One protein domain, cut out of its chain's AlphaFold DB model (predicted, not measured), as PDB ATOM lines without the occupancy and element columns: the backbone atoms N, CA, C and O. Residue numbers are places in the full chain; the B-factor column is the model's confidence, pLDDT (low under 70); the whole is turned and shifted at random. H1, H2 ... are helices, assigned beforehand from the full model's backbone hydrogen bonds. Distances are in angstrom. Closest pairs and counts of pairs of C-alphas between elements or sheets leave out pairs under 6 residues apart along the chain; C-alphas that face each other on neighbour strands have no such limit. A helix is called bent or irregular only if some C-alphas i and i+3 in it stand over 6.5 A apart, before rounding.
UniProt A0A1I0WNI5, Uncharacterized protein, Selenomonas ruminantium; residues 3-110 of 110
ATOM      1  N   ASP A   3     220.973 220.674 221.450       94.31
ATOM      2  CA  ASP A   3     221.811 220.550 222.638       94.31
ATOM      3  C   ASP A   3     221.163 221.294 223.802       94.31
ATOM      4  O   ASP A   3     220.997 222.510 223.753       94.31
ATOM      5  N   VAL A   4     220.798 220.542 224.837       94.69
ATOM      6  CA  VAL A   4     220.082 221.039 226.021       94.69
ATOM      7  C   VAL A   4     220.959 220.978 227.273       94.69
ATOM      8  O   VAL A   4     220.475 220.916 228.402       94.69
ATOM      9  N   ARG A   5     222.283 220.907 227.107       92.81
ATOM     10  CA  ARG A   5     223.230 220.838 228.229       92.81
ATOM     11  C   ARG A   5     223.500 222.230 228.791       92.81
ATOM     12  O   ARG A   5     223.680 223.183 228.035       92.81
ATOM     13  N   GLN A   6     223.664 222.320 230.113       90.50
ATOM     14  CA  GLN A   6     224.030 223.571 230.793       90.50
ATOM     15  C   GLN A   6     225.385 224.130 230.323       90.50
ATOM     16  O   GLN A   6     225.580 225.339 230.260       90.50
ATOM     17  N   GLY A   7     226.324 223.256 229.951       83.94
ATOM     18  CA  GLY A   7     227.602 223.637 229.351       83.94
ATOM     19  C   GLY A   7     227.963 222.740 228.171       83.94
ATOM     20  O   GLY A   7     227.748 221.529 228.211       83.94
ATOM     21  N   ASN A   8     228.548 223.332 227.128       73.69
ATOM     22  CA  ASN A   8     228.961 222.636 225.902       73.69
ATOM     23  C   ASN A   8     230.441 222.857 225.529       73.69
ATOM     24  O   ASN A   8     230.855 222.522 224.420       73.69
ATOM     25  N   THR A   9     231.250 223.404 226.441       66.56
ATOM     26  CA  THR A   9     232.656 223.774 226.189       66.56
ATOM     27  C   THR A   9     233.683 222.778 226.730       66.56
ATOM     28  O   THR A   9     234.821 222.795 226.273       66.56
ATOM     29  N   SER A  10     233.324 221.884 227.660       58.75
ATOM     30  CA  SER A  10     234.272 220.889 228.191       58.75
ATOM     31  C   SER A  10     234.695 219.923 227.076       58.75
ATOM     32  O   SER A  10     233.809 219.387 226.410       58.75
ATOM     33  N   GLN A  11     235.994 219.686 226.878       51.56
ATOM     34  CA  GLN A  11     236.546 218.855 225.795       51.56
ATOM     35  C   GLN A  11     236.007 217.409 225.770       51.56
ATOM     36  O   GLN A  11     235.698 216.807 226.799       51.56
ATOM     37  N   LEU A  12     235.907 216.830 224.571       50.22
ATOM     38  CA  LEU A  12     236.031 215.386 224.327       50.22
ATOM     39  C   LEU A  12     237.274 215.260 223.442       50.22
ATOM     40  O   LEU A  12     237.282 215.846 222.367       50.22
ATOM     41  N   CYS A  13     238.323 214.576 223.906       47.94
ATOM     42  CA  CYS A  13     239.497 214.206 223.100       47.94
ATOM     43  C   CYS A  13     240.021 215.311 222.147       47.94
ATOM     44  O   CYS A  13     239.989 215.139 220.934       47.94
ATOM     45  N   GLY A  14     240.471 216.455 222.676       47.34
ATOM     46  CA  GLY A  14     241.140 217.507 221.884       47.34
ATOM     47  C   GLY A  14     240.231 218.447 221.076       47.34
ATOM     48  O   GLY A  14     240.699 219.475 220.596       47.34
ATOM     49  N   PHE A  15     238.931 218.163 221.003       50.00
ATOM     50  CA  PHE A  15     237.923 218.948 220.286       50.00
ATOM     51  C   PHE A  15     237.086 219.798 221.267       50.00
ATOM     52  O   PHE A  15     236.644 219.316 222.323       50.00
ATOM     53  N   THR A  16     236.874 221.085 220.961       56.00
ATOM     54  CA  THR A  16     235.944 221.931 221.731       56.00
ATOM     55  C   THR A  16     234.529 221.641 221.243       56.00
ATOM     56  O   THR A  16     234.064 222.269 220.292       56.00
ATOM     57  N   LYS A  17     233.830 220.729 221.938       69.94
ATOM     58  CA  LYS A  17     232.520 220.155 221.560       69.94
ATOM     59  C   LYS A  17     231.562 221.127 220.866       69.94
ATOM     60  O   LYS A  17     230.937 220.745 219.889       69.94
ATOM     61  N   LYS A  18     231.429 222.368 221.343       74.38
ATOM     62  CA  LYS A  18     230.583 223.386 220.704       74.38
ATOM     63  C   LYS A  18     230.965 223.665 219.243       74.38
ATOM     64  O   LYS A  18     230.091 223.630 218.383       74.38
ATOM     65  N   LYS A  19     232.238 223.980 218.969       75.69
ATOM     66  CA  LYS A  19     232.704 224.359 217.622       75.69
ATOM     67  C   LYS A  19     232.626 223.169 216.671       75.69
ATOM     68  O   LYS A  19     232.157 223.317 215.550       75.69
ATOM     69  N   ASP A  20     232.997 221.995 217.163       80.75
ATOM     70  CA  ASP A  20     233.028 220.783 216.349       80.75
ATOM     71  C   ASP A  20     231.622 220.289 216.023       80.75
ATOM     72  O   ASP A  20     231.337 219.979 214.873       80.75
ATOM     73  N   LEU A  21     230.694 220.290 216.985       83.25
ATOM     74  CA  LEU A  21     229.307 219.902 216.708       83.25
ATOM     75  C   LEU A  21     228.616 220.895 215.768       83.25
ATOM     76  O   LEU A  21     227.920 220.465 214.853       83.25
ATOM     77  N   ALA A  22     228.844 222.199 215.942       84.00
ATOM     78  CA  ALA A  22     228.305 223.207 215.030       84.00
ATOM     79  C   ALA A  22     228.839 223.048 213.596       84.00
ATOM     80  O   ALA A  22     228.105 223.300 212.646       84.00
ATOM     81  N   PHE A  23     230.092 222.612 213.442       84.00
ATOM     82  CA  PHE A  23     230.711 222.391 212.139       84.00
ATOM     83  C   PHE A  23     230.286 221.055 211.507       84.00
ATOM     84  O   PHE A  23     229.804 221.038 210.376       84.00
ATOM     85  N   PHE A  24     230.428 219.939 212.225       86.62
ATOM     86  CA  PHE A  24     230.254 218.593 211.673       86.62
ATOM     87  C   PHE A  24     228.796 218.150 211.542       86.62
ATOM     88  O   PHE A  24     228.484 217.405 210.619       86.62
ATOM     89  N   VAL A  25     227.888 218.561 212.432       87.81
ATOM     90  CA  VAL A  25     226.504 218.045 212.422       87.81
ATOM     91  C   VAL A  25     225.769 218.398 211.122       87.81
ATOM     92  O   VAL A  25     225.235 217.469 210.507       87.81
ATOM     93  N   PRO A  26     225.803 219.653 210.627       89.00
ATOM     94  CA  PRO A  26     225.208 219.972 209.332       89.00
ATOM     95  C   PRO A  26     225.873 219.213 208.181       89.00
ATOM     96  O   PRO A  26     225.182 218.702 207.307       89.00
ATOM     97  N   GLN A  27     227.204 219.073 208.207       90.06
ATOM     98  CA  GLN A  27     227.968 218.436 207.127       90.06
ATOM     99  C   GLN A  27     227.748 216.923 207.033       90.06
ATOM    100  O   GLN A  27     227.699 216.380 205.935       90.06
ATOM    101  N   LEU A  28     227.627 216.236 208.170       89.50
ATOM    102  CA  LEU A  28     227.525 214.776 208.214       89.50
ATOM    103  C   LEU A  28     226.082 214.273 208.155       89.50
ATOM    104  O   LEU A  28     225.848 213.151 207.720       89.50
ATOM    105  N   THR A  29     225.123 215.066 208.638       88.50
ATOM    106  CA  THR A  29     223.736 214.605 208.829       88.50
ATOM    107  C   THR A  29     222.695 215.450 208.105       88.50
ATOM    108  O   THR A  29     221.537 215.049 208.043       88.50
ATOM    109  N   GLY A  30     223.070 216.629 207.601       88.75
ATOM    110  CA  GLY A  30     222.125 217.604 207.053       88.75
ATOM    111  C   GLY A  30     221.228 218.275 208.101       88.75
ATOM    112  O   GLY A  30     220.333 219.031 207.734       88.75
ATOM    113  N   ALA A  31     221.431 218.010 209.397       92.00
ATOM    114  CA  ALA A  31     220.649 218.608 210.473       92.00
ATOM    115  C   ALA A  31     221.313 219.872 211.037       92.00
ATOM    116  O   ALA A  31     222.532 219.939 211.187       92.00
ATOM    117  N   ASP A  32     220.500 220.830 211.478       92.31
ATOM    118  CA  ASP A  32     220.989 221.980 212.242       92.31
ATOM    119  C   ASP A  32     221.547 221.544 213.604       92.31
ATOM    120  O   ASP A  32     221.017 220.629 214.242       92.31
ATOM    121  N   TYR A  33     222.568 222.240 214.106       93.19
ATOM    122  CA  TYR A  33     222.991 222.153 215.505       93.19
ATOM    123  C   TYR A  33     222.598 223.430 216.242       93.19
ATOM    124  O   TYR A  33     223.047 224.521 215.895       93.19
ATOM    125  N   ILE A  34     221.775 223.289 217.280       93.69
ATOM    126  CA  ILE A  34     221.298 224.411 218.090       93.69
ATOM    127  C   ILE A  34     221.577 224.095 219.553       93.69
ATOM    128  O   ILE A  34     221.218 223.023 220.026       93.69
ATOM    129  N   HIS A  35     222.213 225.021 220.270       94.19
ATOM    130  CA  HIS A  35     222.374 224.951 221.723       94.19
ATOM    131  C   HIS A  35     221.374 225.897 222.373       94.19
ATOM    132  O   HIS A  35     221.466 227.106 222.161       94.19
ATOM    133  N   ASP A  36     220.424 225.346 223.128       95.88
ATOM    134  CA  ASP A  36     219.385 226.124 223.801       95.88
ATOM    135  C   ASP A  36     219.337 225.793 225.298       95.88
ATOM    136  O   ASP A  36     218.912 224.719 225.729       95.88
ATOM    137  N   VAL A  37     219.801 226.757 226.090       94.56
ATOM    138  CA  VAL A  37     219.909 226.662 227.547       94.56
ATOM    139  C   VAL A  37     218.577 226.868 228.265       94.56
ATOM    140  O   VAL A  37     218.504 226.594 229.460       94.56
ATOM    141  N   VAL A  38     217.504 227.267 227.569       96.31
ATOM    142  CA  VAL A  38     216.149 227.294 228.153       96.31
ATOM    143  C   VAL A  38     215.772 225.909 228.685       96.31
ATOM    144  O   VAL A  38     215.171 225.790 229.754       96.31
ATOM    145  N   PHE A  39     216.218 224.862 227.990       97.31
ATOM    146  CA  PHE A  39     216.004 223.464 228.350       97.31
ATOM    147  C   PHE A  39     217.092 222.866 229.247       97.31
ATOM    148  O   PHE A  39     217.073 221.671 229.528       97.31
ATOM    149  N   ALA A  40     218.081 223.650 229.667       96.06
ATOM    150  CA  ALA A  40     219.126 223.144 230.539       96.06
ATOM    151  C   ALA A  40     218.686 223.189 232.015       96.06
ATOM    152  O   ALA A  40     217.975 224.115 232.418       96.06
ATOM    153  N   PRO A  41     219.105 222.215 232.844       95.44
ATOM    154  CA  PRO A  41     218.942 222.314 234.290       95.44
ATOM    155  C   PRO A  41     219.773 223.481 234.824       95.44
ATOM    156  O   PRO A  41     220.863 223.753 234.314       95.44
ATOM    157  N   ASP A  42     219.306 224.117 235.897       94.38
ATOM    158  CA  ASP A  42     220.120 225.100 236.610       94.38
ATOM    159  C   ASP A  42     221.420 224.469 237.109       94.38
ATOM    160  O   ASP A  42     221.483 223.275 237.428       94.38
ATOM    161  N   ARG A  43     222.486 225.273 237.161       92.75
ATOM    162  CA  ARG A  43     223.814 224.776 237.532       92.75
ATOM    163  C   ARG A  43     223.815 224.225 238.954       92.75
ATOM    164  O   ARG A  43     224.422 223.181 239.180       92.75
ATOM    165  N   GLU A  44     223.118 224.884 239.876       95.00
ATOM    166  CA  GLU A  44     222.975 224.416 241.253       95.00
ATOM    167  C   GLU A  44     222.249 223.065 241.304       95.00
ATOM    168  O   GLU A  44     222.732 222.134 241.948       95.00
ATOM    169  N   LEU A  45     221.137 222.917 240.576       95.38
ATOM    170  CA  LEU A  45     220.379 221.663 240.534       95.38
ATOM    171  C   LEU A  45     221.209 220.518 239.936       95.38
ATOM    172  O   LEU A  45     221.215 219.400 240.457       95.38
ATOM    173  N   LEU A  46     221.945 220.792 238.857       93.56
ATOM    174  CA  LEU A  46     222.833 219.810 238.243       93.56
ATOM    175  C   LEU A  46     223.963 219.391 239.194       93.56
ATOM    176  O   LEU A  46     224.317 218.211 239.242       93.56
ATOM    177  N   ASP A  47     224.521 220.322 239.964       93.75
ATOM    178  CA  ASP A  47     225.552 220.021 240.957       93.75
ATOM    179  C   ASP A  47     224.992 219.177 242.114       93.75
ATOM    180  O   ASP A  47     225.634 218.201 242.509       93.75
ATOM    181  N   LEU A  48     223.774 219.455 242.596       95.44
ATOM    182  CA  LEU A  48     223.097 218.620 243.602       95.44
ATOM    183  C   LEU A  48     222.963 217.161 243.151       95.44
ATOM    184  O   LEU A  48     223.277 216.242 243.907       95.44
ATOM    185  N   TYR A  49     222.586 216.943 241.894       94.25
ATOM    186  CA  TYR A  49     222.465 215.599 241.330       94.25
ATOM    187  C   TYR A  49     223.808 214.924 241.056       94.25
ATOM    188  O   TYR A  49     223.981 213.733 241.311       94.25
ATOM    189  N   THR A  50     224.785 215.664 240.535       89.44
ATOM    190  CA  THR A  50     226.033 215.056 240.052       89.44
ATOM    191  C   THR A  50     227.140 214.970 241.096       89.44
ATOM    192  O   THR A  50     227.986 214.085 240.970       89.44
ATOM    193  N   LYS A  51     227.146 215.852 242.102       92.19
ATOM    194  CA  LYS A  51     228.195 215.944 243.131       92.19
ATOM    195  C   LYS A  51     227.695 215.596 244.527       92.19
ATOM    196  O   LYS A  51     228.447 215.017 245.300       92.19
ATOM    197  N   TYR A  52     226.447 215.937 244.842       92.06
ATOM    198  CA  TYR A  52     225.887 215.785 246.190       92.06
ATOM    199  C   TYR A  52     224.874 214.637 246.309       92.06
ATOM    200  O   TYR A  52     224.157 214.551 247.299       92.06
ATOM    201  N   HIS A  53     224.842 213.735 245.322       90.12
ATOM    202  CA  HIS A  53     224.052 212.499 245.342       90.12
ATOM    203  C   HIS A  53     222.541 212.688 245.565       90.12
ATOM    204  O   HIS A  53     221.894 211.812 246.139       90.12
ATOM    205  N   MET A  54     221.956 213.792 245.083       95.81
ATOM    206  CA  MET A  54     220.496 213.925 245.042       95.81
ATOM    207  C   MET A  54     219.884 212.728 244.284       95.81
ATOM    208  O   MET A  54     220.372 212.381 243.202       95.81
ATOM    209  N   PRO A  55     218.826 212.088 244.811       96.44
ATOM    210  CA  PRO A  55     218.129 211.020 244.106       96.44
ATOM    211  C   PRO A  55     217.568 211.493 242.763       96.44
ATOM    212  O   PRO A  55     217.148 212.639 242.608       96.44
ATOM    213  N   TRP A  56     217.518 210.585 241.786       95.88
ATOM    214  CA  TRP A  56     217.022 210.914 240.449       95.88
ATOM    215  C   TRP A  56     215.596 211.481 240.467       95.88
ATOM    216  O   TRP A  56     215.338 212.460 239.775       95.88
ATOM    217  N   GLU A  57     214.688 210.902 241.253       97.44
ATOM    218  CA  GLU A  57     213.284 211.336 241.271       97.44
ATOM    219  C   GLU A  57     213.123 212.772 241.791       97.44
ATOM    220  O   GLU A  57     212.280 213.528 241.306       97.44
ATOM    221  N   ASP A  58     213.979 213.182 242.728       97.88
ATOM    222  CA  ASP A  58     214.011 214.559 243.216       97.88
ATOM    223  C   ASP A  58     214.553 215.504 242.149       97.88
ATOM    224  O   ASP A  58     213.927 216.519 241.846       97.88
ATOM    225  N   TYR A  59     215.662 215.132 241.508       97.50
ATOM    226  CA  TYR A  59     216.224 215.905 240.405       97.50
ATOM    227  C   TYR A  59     215.233 216.061 239.243       97.50
ATOM    228  O   TYR A  59     215.076 217.158 238.709       97.50
ATOM    229  N   ALA A  60     214.547 214.982 238.864       97.94
ATOM    230  CA  ALA A  60     213.582 214.970 237.774       97.94
ATOM    231  C   ALA A  60     212.410 215.916 238.049       97.94
ATOM    232  O   ALA A  60     212.070 216.738 237.196       97.94
ATOM    233  N   ARG A  61     211.853 215.856 239.264       98.38
ATOM    234  CA  ARG A  61     210.759 216.725 239.704       98.38
ATOM    235  C   ARG A  61     211.166 218.198 239.738       98.38
ATOM    236  O   ARG A  61     210.405 219.051 239.285       98.38
ATOM    237  N   GLU A  62     212.347 218.523 240.265       98.38
ATOM    238  CA  GLU A  62     212.813 219.916 240.292       98.38
ATOM    239  C   GLU A  62     213.133 220.438 238.884       98.38
ATOM    240  O   GLU A  62     212.785 221.570 238.548       98.38
ATOM    241  N   TYR A  63     213.709 219.603 238.019       98.19
ATOM    242  CA  TYR A  63     213.943 219.965 236.625       98.19
ATOM    243  C   TYR A  63     212.633 220.207 235.859       98.19
ATOM    244  O   TYR A  63     212.522 221.186 235.123       98.19
ATOM    245  N   GLU A  64     211.611 219.373 236.061       98.25
ATOM    246  CA  GLU A  64     210.289 219.593 235.467       98.25
ATOM    247  C   GLU A  64     209.712 220.963 235.854       98.25
ATOM    248  O   GLU A  64     209.227 221.695 234.988       98.25
ATOM    249  N   LYS A  65     209.814 221.354 237.132       98.31
ATOM    250  CA  LYS A  65     209.369 222.681 237.589       98.31
ATOM    251  C   LYS A  65     210.101 223.810 236.866       98.31
ATOM    252  O   LYS A  65     209.462 224.797 236.507       98.31
ATOM    253  N   ILE A  66     211.406 223.667 236.624       98.00
ATOM    254  CA  ILE A  66     212.194 224.645 235.858       98.00
ATOM    255  C   ILE A  66     211.629 224.793 234.442       98.00
ATOM    256  O   ILE A  66     211.375 225.913 234.001       98.00
ATOM    257  N   ILE A  67     211.391 223.680 233.742       98.12
ATOM    258  CA  ILE A  67     210.874 223.708 232.366       98.12
ATOM    259  C   ILE A  67     209.473 224.311 232.306       98.12
ATOM    260  O   ILE A  67     209.206 225.131 231.431       98.12
ATOM    261  N   ARG A  68     208.598 223.969 233.256       97.31
ATOM    262  CA  ARG A  68     207.255 224.557 233.350       97.31
ATOM    263  C   ARG A  68     207.307 226.055 233.630       97.31
ATOM    264  O   ARG A  68     206.629 226.812 232.955       97.31
ATOM    265  N   LYS A  69     208.154 226.498 234.563       97.81
ATOM    266  CA  LYS A  69     208.333 227.924 234.889       97.81
ATOM    267  C   LYS A  69     208.848 228.748 233.702       97.81
ATOM    268  O   LYS A  69     208.619 229.949 233.654       97.81
ATOM    269  N   ARG A  70     209.577 228.116 232.782       97.12
ATOM    270  CA  ARG A  70     210.120 228.742 231.568       97.12
ATOM    271  C   ARG A  70     209.188 228.635 230.359       97.12
ATOM    272  O   ARG A  70     209.623 228.972 229.263       97.12
ATOM    273  N   ASP A  71     207.979 228.093 230.524       97.44
ATOM    274  CA  ASP A  71     207.080 227.737 229.419       97.44
ATOM    275  C   ASP A  71     207.786 226.918 228.321       97.44
ATOM    276  O   ASP A  71     207.522 227.051 227.125       97.44
ATOM    277  N   GLY A  72     208.711 226.036 228.726       97.38
ATOM    278  CA  GLY A  72     209.648 225.387 227.810       97.38
ATOM    279  C   GLY A  72     208.966 224.549 226.727       97.38
ATOM    280  O   GLY A  72     209.454 224.478 225.605       97.38
ATOM    281  N   VAL A  73     207.803 223.962 227.017       97.62
ATOM    282  CA  VAL A  73     207.009 223.238 226.011       97.62
ATOM    283  C   VAL A  73     206.497 224.178 224.916       97.62
ATOM    284  O   VAL A  73     206.599 223.851 223.734       97.62
ATOM    285  N   ALA A  74     205.968 225.348 225.286       97.69
ATOM    286  CA  ALA A  74     205.493 226.335 224.321       97.69
ATOM    287  C   ALA A  74     206.662 226.880 223.489       97.69
ATOM    288  O   ALA A  74     206.593 226.861 222.260       97.69
ATOM    289  N   HIS A  75     207.774 227.228 224.149       98.00
ATOM    290  CA  HIS A  75     209.024 227.625 223.490       98.00
ATOM    291  C   HIS A  75     209.516 226.556 222.505       98.00
ATOM    292  O   HIS A  75     209.945 226.874 221.394       98.00
ATOM    293  N   PHE A  76     209.400 225.270 222.862       97.81
ATOM    294  CA  PHE A  76     209.757 224.183 221.957       97.81
ATOM    295  C   PHE A  76     208.859 224.144 220.718       97.81
ATOM    296  O   PHE A  76     209.367 224.090 219.596       97.81
ATOM    297  N   LYS A  77     207.535 224.178 220.913       96.81
ATOM    298  CA  LYS A  77     206.548 224.128 219.824       96.81
ATOM    299  C   LYS A  77     206.737 225.306 218.862       96.81
ATOM    300  O   LYS A  77     206.801 225.091 217.655       96.81
ATOM    301  N   GLU A  78     206.914 226.516 219.384       97.62
ATOM    302  CA  GLU A  78     207.123 227.726 218.582       97.62
ATOM    303  C   GLU A  78     208.422 227.664 217.765       97.62
ATOM    304  O   GLU A  78     208.438 227.916 216.559       97.62
ATOM    305  N   ARG A  79     209.535 227.312 218.414       97.06
ATOM    306  CA  ARG A  79     210.868 227.464 217.824       97.06
ATOM    307  C   ARG A  79     211.302 226.258 216.996       97.06
ATOM    308  O   ARG A  79     212.043 226.411 216.019       97.06
ATOM    309  N   TYR A  80     210.833 225.068 217.373       96.94
ATOM    310  CA  TYR A  80     211.263 223.799 216.792       96.94
ATOM    311  C   TYR A  80     210.137 222.963 216.174       96.94
ATOM    312  O   TYR A  80     210.439 221.979 215.504       96.94
ATOM    313  N   GLY A  81     208.867 223.363 216.297       94.75
ATOM    314  CA  GLY A  81     207.739 222.641 215.687       94.75
ATOM    315  C   GLY A  81     207.791 222.556 214.155       94.75
ATOM    316  O   GLY A  81     207.161 221.688 213.563       94.75
ATOM    317  N   LYS A  82     208.588 223.414 213.506       94.62
ATOM    318  CA  LYS A  82     208.844 223.377 212.055       94.62
ATOM    319  C   LYS A  82     209.752 222.228 211.600       94.62
ATOM    320  O   LYS A  82     209.822 221.953 210.406       94.62
ATOM    321  N   TYR A  83     210.508 221.611 212.509       94.69
ATOM    322  CA  TYR A  83     211.425 220.529 212.153       94.69
ATOM    323  C   TYR A  83     210.669 219.206 212.065       94.69
ATOM    324  O   TYR A  83     209.894 218.870 212.953       94.69
ATOM    325  N   HIS A  84     210.957 218.412 211.029       93.44
ATOM    326  CA  HIS A  84     210.384 217.070 210.886       93.44
ATOM    327  C   HIS A  84     210.762 216.142 212.054       93.44
ATOM    328  O   HIS A  84     209.968 215.305 212.474       93.44
ATOM    329  N   SER A  85     211.975 216.292 212.595       93.94
ATOM    330  CA  SER A  85     212.430 215.570 213.780       93.94
ATOM    331  C   SER A  85     213.450 216.386 214.574       93.94
ATOM    332  O   SER A  85     214.219 217.178 214.021       93.94
ATOM    333  N   VAL A  86     213.470 216.187 215.894       95.81
ATOM    334  CA  VAL A  86     214.416 216.848 216.802       95.81
ATOM    335  C   VAL A  86     215.096 215.804 217.680       95.81
ATOM    336  O   VAL A  86     214.461 215.122 218.476       95.81
ATOM    337  N   CYS A  87     216.419 215.698 217.555       94.50
ATOM    338  CA  CYS A  87     217.253 214.881 218.435       94.50
ATOM    339  C   CYS A  87     217.749 215.720 219.620       94.50
ATOM    340  O   CYS A  87     218.424 216.728 219.394       94.50
ATOM    341  N   LEU A  88     217.438 215.304 220.852       94.38
ATOM    342  CA  LEU A  88     217.890 215.957 222.083       94.38
ATOM    343  C   LEU A  88     219.276 215.443 222.494       94.38
ATOM    344  O   LEU A  88     219.440 214.270 222.832       94.38
ATOM    345  N   LEU A  89     220.262 216.334 222.553       91.94
ATOM    346  CA  LEU A  89     221.607 216.042 223.041       91.94
ATOM    347  C   LEU A  89     221.744 216.468 224.510       91.94
ATOM    348  O   LEU A  89     221.661 217.648 224.840       91.94
ATOM    349  N   GLY A  90     221.956 215.484 225.387       86.94
ATOM    350  CA  GLY A  90     222.016 215.649 226.844       86.94
ATOM    351  C   GLY A  90     223.298 215.117 227.473       86.94
ATOM    352  O   GLY A  90     224.338 215.013 226.824       86.94
ATOM    353  N   THR A  91     223.224 214.763 228.757       83.19
ATOM    354  CA  THR A  91     224.365 214.276 229.558       83.19
ATOM    355  C   THR A  91     224.199 212.838 230.054       83.19
ATOM    356  O   THR A  91     224.828 212.460 231.046       83.19
ATOM    357  N   ALA A  92     223.340 212.044 229.410       84.00
ATOM    358  CA  ALA A  92     223.132 210.645 229.774       84.00
ATOM    359  C   ALA A  92     224.448 209.861 229.693       84.00
ATOM    360  O   ALA A  92     225.242 210.028 228.767       84.00
ATOM    361  N   THR A  93     224.679 208.994 230.674       83.75
ATOM    362  CA  THR A  93     225.808 208.055 230.685       83.75
ATOM    363  C   THR A  93     225.303 206.678 231.096       83.75
ATOM    364  O   THR A  93     224.204 206.559 231.630       83.75
ATOM    365  N   ARG A  94     226.130 205.635 230.957       82.69
ATOM    366  CA  ARG A  94     225.764 204.278 231.407       82.69
ATOM    367  C   ARG A  94     225.380 204.186 232.890       82.69
ATOM    368  O   ARG A  94     224.681 203.259 233.264       82.69
ATOM    369  N   LYS A  95     225.865 205.103 233.732       86.06
ATOM    370  CA  LYS A  95     225.662 205.070 235.190       86.06
ATOM    371  C   LYS A  95     224.641 206.092 235.691       86.06
ATOM    372  O   LYS A  95     224.362 206.114 236.884       86.06
ATOM    373  N   ARG A  96     224.152 206.990 234.828       86.62
ATOM    374  CA  ARG A  96     223.388 208.164 235.267       86.62
ATOM    375  C   ARG A  96     222.358 208.598 234.231       86.62
ATOM    376  O   ARG A  96     222.727 208.892 233.090       86.62
ATOM    377  N   ARG A  97     221.106 208.702 234.687       94.19
ATOM    378  CA  ARG A  97     219.957 209.259 233.956       94.19
ATOM    379  C   ARG A  97     220.149 210.749 233.664       94.19
ATOM    380  O   ARG A  97     220.915 211.418 234.365       94.19
ATOM    381  N   SER A  98     219.483 211.267 232.636       92.81
ATOM    382  CA  SER A  98     219.638 212.656 232.173       92.81
ATOM    383  C   SER A  98     218.312 213.389 232.129       92.81
ATOM    384  O   SER A  98     217.306 212.816 231.734       92.81
ATOM    385  N   HIS A  99     218.339 214.700 232.384       95.44
ATOM    386  CA  HIS A  99     217.184 215.598 232.231       95.44
ATOM    387  C   HIS A  99     216.488 215.513 230.863       95.44
ATOM    388  O   HIS A  99     215.297 215.790 230.777       95.44
ATOM    389  N   ASN A 100     217.185 215.065 229.812       94.62
ATOM    390  CA  ASN A 100     216.587 214.735 228.516       94.62
ATOM    391  C   ASN A 100     215.404 213.775 228.615       94.62
ATOM    392  O   ASN A 100     214.494 213.889 227.809       94.62
ATOM    393  N   GLU A 101     215.427 212.825 229.549       95.81
ATOM    394  CA  GLU A 101     214.325 211.881 229.746       95.81
ATOM    395  C   GLU A 101     213.064 212.632 230.177       95.81
ATOM    396  O   GLU A 101     212.037 212.527 229.517       95.81
ATOM    397  N   VAL A 102     213.194 213.498 231.185       97.44
ATOM    398  CA  VAL A 102     212.098 214.343 231.673       97.44
ATOM    399  C   VAL A 102     211.631 215.313 230.590       97.44
ATOM    400  O   VAL A 102     210.437 215.468 230.370       97.44
ATOM    401  N   LEU A 103     212.562 215.945 229.865       97.62
ATOM    402  CA  LEU A 103     212.212 216.851 228.772       97.62
ATOM    403  C   LEU A 103     211.456 216.124 227.657       97.62
ATOM    404  O   LEU A 103     210.453 216.634 227.177       97.62
ATOM    405  N   ARG A 104     211.922 214.936 227.252       96.44
ATOM    406  CA  ARG A 104     211.253 214.111 226.239       96.44
ATOM    407  C   ARG A 104     209.829 213.795 226.677       96.44
ATOM    408  O   ARG A 104     208.908 213.969 225.887       96.44
ATOM    409  N   ASP A 105     209.660 213.361 227.920       97.00
ATOM    410  CA  ASP A 105     208.353 212.989 228.448       97.00
ATOM    411  C   ASP A 105     207.416 214.204 228.522       97.00
ATOM    412  O   ASP A 105     206.250 214.093 228.149       97.00
ATOM    413  N   LEU A 106     207.917 215.384 228.903       97.00
ATOM    414  CA  LEU A 106     207.133 216.622 228.870       97.00
ATOM    415  C   LEU A 106     206.698 217.006 227.454       97.00
ATOM    416  O   LEU A 106     205.563 217.425 227.277       97.00
ATOM    417  N   LEU A 107     207.573 216.863 226.456       96.12
ATOM    418  CA  LEU A 107     207.269 217.233 225.070       96.12
ATOM    419  C   LEU A 107     206.299 216.260 224.386       96.12
ATOM    420  O   LEU A 107     205.525 216.675 223.528       96.12
ATOM    421  N   LEU A 108     206.343 214.971 224.738       93.38
ATOM    422  CA  LEU A 108     205.469 213.950 224.149       93.38
ATOM    423  C   LEU A 108     204.069 213.920 224.775       93.38
ATOM    424  O   LEU A 108     203.128 213.496 224.114       93.38
ATOM    425  N   ASN A 109     203.929 214.364 226.026       90.75
ATOM    426  CA  ASN A 109     202.667 214.326 226.771       90.75
ATOM    427  C   ASN A 109     201.955 215.695 226.838       90.75
ATOM    428  O   ASN A 109     201.147 215.915 227.741       90.75
ATOM    429  N   SER A 110     202.272 216.627 225.927       77.19
ATOM    430  CA  SER A 110     201.806 218.029 225.952       77.19
ATOM    431  C   SER A 110     201.051 218.512 224.726       77.19
ATOM    432  O   SER A 110     201.441 218.119 223.607       77.19
TER     433      SER A 110
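AT A GLANCE: This is residues 3 to 110 of the 110 residues of an uncharacterized protein of Selenomonas ruminantium (UniProt A0A1I0WNI5). Look first at the longest helix, H3: H2 folds back beside it as a helical hairpin, H5 crosses it at a steep slant, and H4 turns off near the last residues of H3 and H5. H1 lies on the far side of a middle through which parts of the unnamed stretches 3 to 16, 30 to 42 and 81 to 98 pass. The printed part has 108 residues with five named helices, H1 to H5 in chain order, and no named strand; its class is all helix. It is compact, with a radius of gyration of the C-alphas of 14.4 A and spans of 39 by 35 by 21 A.

IN THESE COORDINATES: Find C-alpha 56 at (217.022, 210.914, 240.449); from there H3 runs 19.9 A to residue 69. Before it is H2, residues 43 to 50, 10.3 A; after it is H4, residues 72 to 80, 11.2 A. H5, residues 99 to 108, runs 14.3 A to C-alpha 108 at (205.469, 213.950, 224.149). H1, residues 17 to 29, begins at C-alpha 17, (232.520, 220.155, 221.560), and spans 16.4 A; it is irregular, but only just: C-alphas 23 and 26 are 6.6 A apart.

HOW THE PARTS SIT: Start at H3. It touches H2 at a shallow tilt of 20 degrees, opposite ways, the closest C-alphas being those of Tyr 49 and Tyr 59, 6.3 A. It touches H5 at a steep tilt of 54 degrees, the same way; the closest C-alphas, of Ala 60 and Val 102, are 6.3 A apart. H4 is close to but not clearly touching H3 and H5; its Val 73 has its C-alpha 7.5 A from that of Ile 67 and 6.1 A from that of Leu 107. H1 is apart from H2, H3, H4 and H5. Every O i to N i+4 pair is within hydrogen-bond range in H2, H3, H4 and H5, and 7 of 9 in H1.

THE WHOLE: The two C-alphas farthest apart, of Gly 14 and Ser 110, are 39.5 A apart. The printed part has no cut. The links H1 to H2 and H4 to H5 are long. Residues 9 to 17 have pLDDT under 70; the mean of the printed part is 89.6.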